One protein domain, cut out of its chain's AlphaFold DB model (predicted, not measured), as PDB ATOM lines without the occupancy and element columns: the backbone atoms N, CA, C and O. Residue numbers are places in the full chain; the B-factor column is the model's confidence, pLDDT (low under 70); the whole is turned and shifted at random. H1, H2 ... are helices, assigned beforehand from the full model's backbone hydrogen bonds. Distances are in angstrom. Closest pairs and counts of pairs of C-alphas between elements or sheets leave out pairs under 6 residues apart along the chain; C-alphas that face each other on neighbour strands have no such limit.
ATOM      1  N   ASP A  24     433.452 643.576 469.722       90.31
ATOM      2  CA  ASP A  24     433.573 644.562 468.637       90.31
ATOM      3  C   ASP A  24     434.681 645.592 468.904       90.31
ATOM      4  O   ASP A  24     435.475 645.899 468.014       90.31
ATOM      5  N   VAL A  25     434.800 646.081 470.144       92.69
ATOM      6  CA  VAL A  25     435.847 647.046 470.526       92.69
ATOM      7  C   VAL A  25     437.238 646.430 470.375       92.69
ATOM      8  O   VAL A  25     438.098 646.990 469.694       92.69
ATOM      9  N   THR A  26     437.458 645.251 470.963       91.81
ATOM     10  CA  THR A  26     438.741 644.542 470.874       91.81
ATOM     11  C   THR A  26     439.080 644.173 469.430       91.81
ATOM     12  O   THR A  26     440.225 644.352 469.010       91.81
ATOM     13  N   ARG A  27     438.093 643.721 468.645       90.44
ATOM     14  CA  ARG A  27     438.245 643.399 467.219       90.44
ATOM     15  C   ARG A  27     438.697 644.626 466.434       90.44
ATOM     16  O   ARG A  27     439.700 644.557 465.731       90.44
ATOM     17  N   ASN A  28     438.018 645.758 466.604       90.75
ATOM     18  CA  ASN A  28     438.356 647.000 465.911       90.75
ATOM     19  C   ASN A  28     439.749 647.517 466.297       90.75
ATOM     20  O   ASN A  28     440.511 647.939 465.423       90.75
ATOM     21  N   ASN A  29     440.128 647.430 467.577       94.31
ATOM     22  CA  ASN A  29     441.476 647.794 468.014       94.31
ATOM     23  C   ASN A  29     442.544 646.889 467.384       94.31
ATOM     24  O   ASN A  29     443.567 647.386 466.909       94.31
ATOM     25  N   ALA A  30     442.302 645.575 467.333       91.31
ATOM     26  CA  ALA A  30     443.212 644.625 466.700       91.31
ATOM     27  C   ALA A  30     443.366 644.892 465.198       91.31
ATOM     28  O   ALA A  30     444.494 645.005 464.716       91.31
ATOM     29  N   LEU A  31     442.257 645.092 464.480       90.94
ATOM     30  CA  LEU A  31     442.271 645.439 463.055       90.94
ATOM     31  C   LEU A  31     443.046 646.732 462.795       90.94
ATOM     32  O   LEU A  31     443.867 646.783 461.883       90.94
ATOM     33  N   LYS A  32     442.861 647.757 463.635       91.56
ATOM     34  CA  LYS A  32     443.625 649.006 463.538       91.56
ATOM     35  C   LYS A  32     445.124 648.766 463.718       91.56
ATOM     36  O   LYS A  32     445.916 649.265 462.924       91.56
ATOM     37  N   VAL A  33     445.522 647.990 464.729       92.31
ATOM     38  CA  VAL A  33     446.932 647.646 464.973       92.31
ATOM     39  C   VAL A  33     447.537 646.892 463.791       92.31
ATOM     40  O   VAL A  33     448.643 647.231 463.362       92.31
ATOM     41  N   PHE A  34     446.830 645.895 463.255       89.69
ATOM     42  CA  PHE A  34     447.303 645.125 462.106       89.69
ATOM     43  C   PHE A  34     447.409 645.989 460.856       89.69
ATOM     44  O   PHE A  34     448.435 645.935 460.177       89.69
ATOM     45  N   SER A  35     446.426 646.851 460.599       90.00
ATOM     46  CA  SER A  35     446.494 647.792 459.486       90.00
ATOM     47  C   SER A  35     447.658 648.770 459.638       90.00
ATOM     48  O   SER A  35     448.493 648.881 458.755       90.00
ATOM     49  N   THR A  36     447.872 649.381 460.797       90.81
ATOM     50  CA  THR A  36     449.077 650.209 460.952       90.81
ATOM     51  C   THR A  36     450.369 649.394 460.754       90.81
ATOM     52  O   THR A  36     451.343 649.903 460.206       90.81
ATOM     53  N   SER A  37     450.404 648.121 461.155       87.88
ATOM     54  CA  SER A  37     451.588 647.273 460.964       87.88
ATOM     55  C   SER A  37     451.866 646.930 459.500       87.88
ATOM     56  O   SER A  37     453.034 646.878 459.119       87.88
ATOM     57  N   ILE A  38     450.832 646.653 458.705       87.00
ATOM     58  CA  ILE A  38     450.982 646.306 457.288       87.00
ATOM     59  C   ILE A  38     451.331 647.566 456.476       87.00
ATOM     60  O   ILE A  38     452.235 647.502 455.650       87.00
ATOM     61  N   GLU A  39     450.722 648.723 456.769       87.94
ATOM     62  CA  GLU A  39     451.050 650.006 456.112       87.94
ATOM     63  C   GLU A  39     452.523 650.389 456.300       87.94
ATOM     64  O   GLU A  39     453.153 650.954 455.412       87.94
ATOM     65  N   ASN A  40     453.081 650.062 457.468       88.19
ATOM     66  CA  ASN A  40     454.468 650.350 457.830       88.19
ATOM     67  C   ASN A  40     455.389 649.127 457.669       88.19
ATOM     68  O   ASN A  40     456.488 649.093 458.242       88.19
ATOM     69  N   ALA A  41     454.940 648.096 456.947       83.88
ATOM     70  CA  ALA A  41     455.716 646.884 456.763       83.88
ATOM     71  C   ALA A  41     456.995 647.178 455.961       83.88
ATOM     72  O   ALA A  41     456.978 647.965 455.010       83.88
ATOM     73  N   PRO A  42     458.126 646.546 456.320       84.69
ATOM     74  CA  PRO A  42     459.316 646.612 455.493       84.69
ATOM     75  C   PRO A  42     459.050 645.943 454.142       84.69
ATOM     76  O   PRO A  42     458.149 645.118 453.986       84.69
ATOM     77  N   THR A  43     459.890 646.271 453.174       88.00
ATOM     78  CA  THR A  43     459.868 645.659 451.851       88.00
ATOM     79  C   THR A  43     460.083 644.130 451.938       88.00
ATOM     80  O   THR A  43     460.653 643.643 452.921       88.00
ATOM     81  N   PRO A  44     459.600 643.328 450.967       87.88
ATOM     82  CA  PRO A  44     459.540 641.864 451.085       87.88
ATOM     83  C   PRO A  44     460.880 641.140 450.847       87.88
ATOM     84  O   PRO A  44     460.978 639.926 451.051       87.88
ATOM     85  N   GLU A  45     461.942 641.835 450.436       92.38
ATOM     86  CA  GLU A  45     463.244 641.238 450.109       92.38
ATOM     87  C   GLU A  45     463.889 640.450 451.260       92.38
ATOM     88  O   GLU A  45     464.524 639.430 450.976       92.38
ATOM     89  N   PRO A  46     463.765 640.829 452.551       89.94
ATOM     90  CA  PRO A  46     464.265 640.012 453.653       89.94
ATOM     91  C   PRO A  46     463.650 638.609 453.668       89.94
ATOM     92  O   PRO A  46     464.360 637.641 453.937       89.94
ATOM     93  N   ILE A  47     462.363 638.484 453.324       90.56
ATOM     94  CA  ILE A  47     461.675 637.190 453.227       90.56
ATOM     95  C   ILE A  47     462.247 636.398 452.050       90.56
ATOM     96  O   ILE A  47     462.662 635.254 452.232       90.56
ATOM     97  N   ALA A  48     462.356 637.018 450.872       93.62
ATOM     98  CA  ALA A  48     462.909 636.366 449.684       93.62
ATOM     99  C   ALA A  48     464.339 635.839 449.919       93.62
ATOM    100  O   ALA A  48     464.650 634.700 449.571       93.62
ATOM    101  N   LYS A  49     465.196 636.627 450.584       93.12
ATOM    102  CA  LYS A  49     466.558 636.211 450.966       93.12
ATOM    103  C   LYS A  49     466.558 634.985 451.876       93.12
ATOM    104  O   LYS A  49     467.393 634.099 451.713       93.12
ATOM    105  N   VAL A  50     465.635 634.930 452.833       93.12
ATOM    106  CA  VAL A  50     465.510 633.790 453.749       93.12
ATOM    107  C   VAL A  50     465.019 632.549 453.012       93.12
ATOM    108  O   VAL A  50     465.606 631.488 453.196       93.12
ATOM    109  N   VAL A  51     464.033 632.675 452.124       93.62
ATOM    110  CA  VAL A  51     463.557 631.561 451.288       93.62
ATOM    111  C   VAL A  51     464.690 631.004 450.421       93.62
ATOM    112  O   VAL A  51     464.928 629.798 450.427       93.62
ATOM    113  N   LEU A  52     465.461 631.868 449.754       95.44
ATOM    114  CA  LEU A  52     466.634 631.444 448.982       95.44
ATOM    115  C   LEU A  52     467.678 630.738 449.858       95.44
ATOM    116  O   LEU A  52     468.243 629.723 449.455       95.44
ATOM    117  N   LYS A  53     467.917 631.235 451.078       93.25
ATOM    118  CA  LYS A  53     468.818 630.591 452.046       93.25
ATOM    119  C   LYS A  53     468.327 629.199 452.457       93.25
ATOM    120  O   LYS A  53     469.157 628.314 452.647       93.25
ATOM    121  N   ILE A  54     467.017 629.015 452.622       94.69
ATOM    122  CA  ILE A  54     466.407 627.719 452.956       94.69
ATOM    123  C   ILE A  54     466.632 626.728 451.816       94.69
ATOM    124  O   ILE A  54     467.164 625.649 452.056       94.69
ATOM    125  N   ILE A  55     466.288 627.120 450.585       95.25
ATOM    126  CA  ILE A  55     466.387 626.265 449.392       95.25
ATOM    127  C   ILE A  55     467.831 625.806 449.148       95.25
ATOM    128  O   ILE A  55     468.061 624.658 448.783       95.25
ATOM    129  N   HIS A  56     468.814 626.678 449.384       95.56
ATOM    130  CA  HIS A  56     470.231 626.338 449.220       95.56
ATOM    131  C   HIS A  56     470.859 625.636 450.438       95.56
ATOM    132  O   HIS A  56     472.048 625.309 450.413       95.56
ATOM    133  N   SER A  57     470.114 625.415 451.524       94.94
ATOM    134  CA  SER A  57     470.653 624.759 452.715       94.94
ATOM    135  C   SER A  57     470.640 623.241 452.563       94.94
ATOM    136  O   SER A  57     469.602 622.640 452.311       94.94
ATOM    137  N   ARG A  68     461.745 642.297 462.506       77.31
ATOM    138  CA  ARG A  68     462.386 642.891 463.691       77.31
ATOM    139  C   ARG A  68     461.988 642.174 464.981       77.31
ATOM    140  O   ARG A  68     462.835 641.886 465.819       77.31
ATOM    141  N   ASP A  69     460.717 641.815 465.083       81.50
ATOM    142  CA  ASP A  69     460.139 641.316 466.326       81.50
ATOM    143  C   ASP A  69     460.349 639.805 466.521       81.50
ATOM    144  O   ASP A  69     460.399 639.316 467.651       81.50
ATOM    145  N   ALA A  70     460.564 639.054 465.433       84.25
ATOM    146  CA  ALA A  70     460.676 637.594 465.451       84.25
ATOM    147  C   ALA A  70     461.870 637.074 466.275       84.25
ATOM    148  O   ALA A  70     461.848 635.939 466.754       84.25
ATOM    149  N   ALA A  71     462.921 637.882 466.441       83.31
ATOM    150  CA  ALA A  71     464.100 637.514 467.222       83.31
ATOM    151  C   ALA A  71     463.892 637.647 468.738       83.31
ATOM    152  O   ALA A  71     464.457 636.853 469.490       83.31
ATOM    153  N   ILE A  72     463.096 638.630 469.168       86.56
ATOM    154  CA  ILE A  72     463.054 639.092 470.562       86.56
ATOM    155  C   ILE A  72     461.723 638.736 471.233       86.56
ATOM    156  O   ILE A  72     461.726 638.359 472.405       86.56
ATOM    157  N   LEU A  73     460.595 638.782 470.512       88.69
ATOM    158  CA  LEU A  73     459.275 638.516 471.095       88.69
ATOM    159  C   LEU A  73     459.164 637.160 471.799       88.69
ATOM    160  O   LEU A  73     458.646 637.156 472.913       88.69
ATOM    161  N   PRO A  74     459.680 636.040 471.253       88.06
ATOM    162  CA  PRO A  74     459.627 634.770 471.971       88.06
ATOM    163  C   PRO A  74     460.351 634.848 473.320       88.06
ATOM    164  O   PRO A  74     459.853 634.359 474.327       88.06
ATOM    165  N   ILE A  75     461.503 635.523 473.366       90.38
ATOM    166  CA  ILE A  75     462.281 635.683 474.599       90.38
ATOM    167  C   ILE A  75     461.489 636.518 475.609       90.38
ATOM    168  O   ILE A  75     461.383 636.129 476.767       90.38
ATOM    169  N   ILE A  76     460.888 637.631 475.176       92.31
ATOM    170  CA  ILE A  76     460.063 638.479 476.049       92.31
ATOM    171  C   ILE A  76     458.842 637.706 476.564       92.31
ATOM    172  O   ILE A  76     458.541 637.775 477.752       92.31
ATOM    173  N   GLN A  77     458.171 636.937 475.707       92.00
ATOM    174  CA  GLN A  77     456.997 636.147 476.075       92.00
ATOM    175  C   GLN A  77     457.317 635.097 477.150       92.00
ATOM    176  O   GLN A  77     456.573 634.981 478.128       92.00
ATOM    177  N   PHE A  78     458.420 634.356 476.991       93.00
ATOM    178  CA  PHE A  78     458.783 633.266 477.903       93.00
ATOM    179  C   PHE A  78     459.520 633.732 479.160       93.00
ATOM    180  O   PHE A  78     459.249 633.219 480.242       93.00
ATOM    181  N   ALA A  79     460.444 634.688 479.045       94.31
ATOM    182  CA  ALA A  79     461.258 635.133 480.178       94.31
ATOM    183  C   ALA A  79     460.625 636.298 480.957       94.31
ATOM    184  O   ALA A  79     460.916 636.482 482.136       94.31
ATOM    185  N   PHE A  80     459.752 637.086 480.319       95.75
ATOM    186  CA  PHE A  80     459.195 638.319 480.883       95.75
ATOM    187  C   PHE A  80     457.687 638.434 480.633       95.75
ATOM    188  O   PHE A  80     457.196 639.468 480.179       95.75
ATOM    189  N   THR A  81     456.923 637.390 480.961       93.88
ATOM    190  CA  THR A  81     455.485 637.290 480.648       93.88
ATOM    191  C   THR A  81     454.670 638.501 481.117       93.88
ATOM    192  O   THR A  81     453.861 639.017 480.355       93.88
ATOM    193  N   LYS A  82     454.938 639.051 482.312       96.06
ATOM    194  CA  LYS A  82     454.253 640.272 482.790       96.06
ATOM    195  C   LYS A  82     454.516 641.492 481.900       96.06
ATOM    196  O   LYS A  82     453.614 642.292 481.666       96.06
ATOM    197  N   LEU A  83     455.746 641.639 481.405       94.88
ATOM    198  CA  LEU A  83     456.117 642.721 480.494       94.88
ATOM    199  C   LEU A  83     455.479 642.514 479.117       94.88
ATOM    200  O   LEU A  83     454.989 643.473 478.523       94.88
ATOM    201  N   PHE A  84     455.448 641.267 478.642       94.00
ATOM    202  CA  PHE A  84     454.752 640.890 477.416       94.00
ATOM    203  C   PHE A  84     453.257 641.228 477.497       94.00
ATOM    204  O   PHE A  84     452.744 641.932 476.634       94.00
ATOM    205  N   GLU A  85     452.572 640.798 478.559       94.69
ATOM    206  CA  GLU A  85     451.149 641.078 478.777       94.69
ATOM    207  C   GLU A  85     450.865 642.577 478.859       94.69
ATOM    208  O   GLU A  85     449.946 643.065 478.203       94.69
ATOM    209  N   PHE A  86     451.672 643.321 479.621       96.00
ATOM    210  CA  PHE A  86     451.536 644.772 479.719       96.00
ATOM    211  C   PHE A  86     451.716 645.455 478.356       96.00
ATOM    212  O   PHE A  86     450.923 646.320 477.977       96.00
ATOM    213  N   GLY A  87     452.734 645.041 477.596       94.25
ATOM    214  CA  GLY A  87     452.987 645.533 476.246       94.25
ATOM    215  C   GLY A  87     451.827 645.242 475.295       94.25
ATOM    216  O   GLY A  87     451.383 646.145 474.587       94.25
ATOM    217  N   THR A  88     451.293 644.019 475.320       92.81
ATOM    218  CA  THR A  88     450.139 643.611 474.508       92.81
ATOM    219  C   THR A  88     448.895 644.416 474.867       92.81
ATOM    220  O   THR A  88     448.276 644.987 473.971       92.81
ATOM    221  N   ARG A  89     448.568 644.564 476.158       94.94
ATOM    222  CA  ARG A  89     447.433 645.388 476.613       94.94
ATOM    223  C   ARG A  89     447.529 646.821 476.114       94.94
ATOM    224  O   ARG A  89     446.605 647.339 475.495       94.94
ATOM    225  N   LYS A  90     448.707 647.433 476.267       95.62
ATOM    226  CA  LYS A  90     448.964 648.791 475.775       95.62
ATOM    227  C   LYS A  90     448.872 648.890 474.251       95.62
ATOM    228  O   LYS A  90     448.327 649.863 473.738       95.62
ATOM    229  N   LYS A  91     449.420 647.915 473.520       93.50
ATOM    230  CA  LYS A  91     449.441 647.908 472.049       93.50
ATOM    231  C   LYS A  91     448.038 647.771 471.462       93.50
ATOM    232  O   LYS A  91     447.740 648.455 470.488       93.50
ATOM    233  N   PHE A  92     447.212 646.906 472.048       94.38
ATOM    234  CA  PHE A  92     445.856 646.601 471.588       94.38
ATOM    235  C   PHE A  92     444.763 647.409 472.300       94.38
ATOM    236  O   PHE A  92     443.595 647.270 471.951       94.38
ATOM    237  N   ASN A  93     445.134 648.276 473.246       93.88
ATOM    238  CA  ASN A  93     444.212 649.096 474.030       93.88
ATOM    239  C   ASN A  93     443.079 648.255 474.654       93.88
ATOM    240  O   ASN A  93     441.897 648.498 474.394       93.88
TER     241      ASN A  93
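Overview. This is residues 24 to 57 and 68 to 93 of the 94 residues of an uncharacterized protein of Lunatimonas lonarensis (UniProt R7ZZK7). An open, angular frame of helices: H1 and, beyond a link, the free-standing H2 make the long side, while H4 meets H1 at about a right angle by its last residues and forms a V-shaped corner with H3. The printed part has 60 residues with four named helices, H1 to H4 in order, and no named strand; it is all helix. It is only just loose, close to extended, with a radius of gyration of the C-alphas of 15.3 A and spans of 44 by 29 by 16 A.

Along the chain. H1, residues 24 to 39, begins at C-alpha 24 (433.573, 644.562, 468.637) and is 22.2 A long. H2, residues 45 to 55, measures 15.3 A, H3, residues 73 to 79, 9.9 A. H4, residues 81 to 92, measures 16.2 A and ends at C-alpha 92 (445.856, 646.601, 471.588).

Arrangement. H1, with residues 26 to 33 alone, touches residues 91 to 92 of H4, about perpendicular at 89 degrees; their closest C-alphas, of Asn 29 and Phe 92, are 5.8 A apart. H3 and H4 touch only at the corner, closest at the C-alphas of Gln 77 and Phe 84, 5.4 A, opposite ways at a steep tilt of 38 degrees, only just steep. H2 touches no helix. In H1, H2, H3 and H4 every O i to N i+4 pair is within hydrogen-bond range.

Size, cuts and confidence. The C-alphas farthest apart, of Val 25 and His 56, are 45.4 A apart. Residues 58 to 67 are not printed; C-alphas 57 and 68 are 22.8 A apart across the cut. The links H1 to H2 and H3 to H4 are tight. No printed residue has pLDDT under 70.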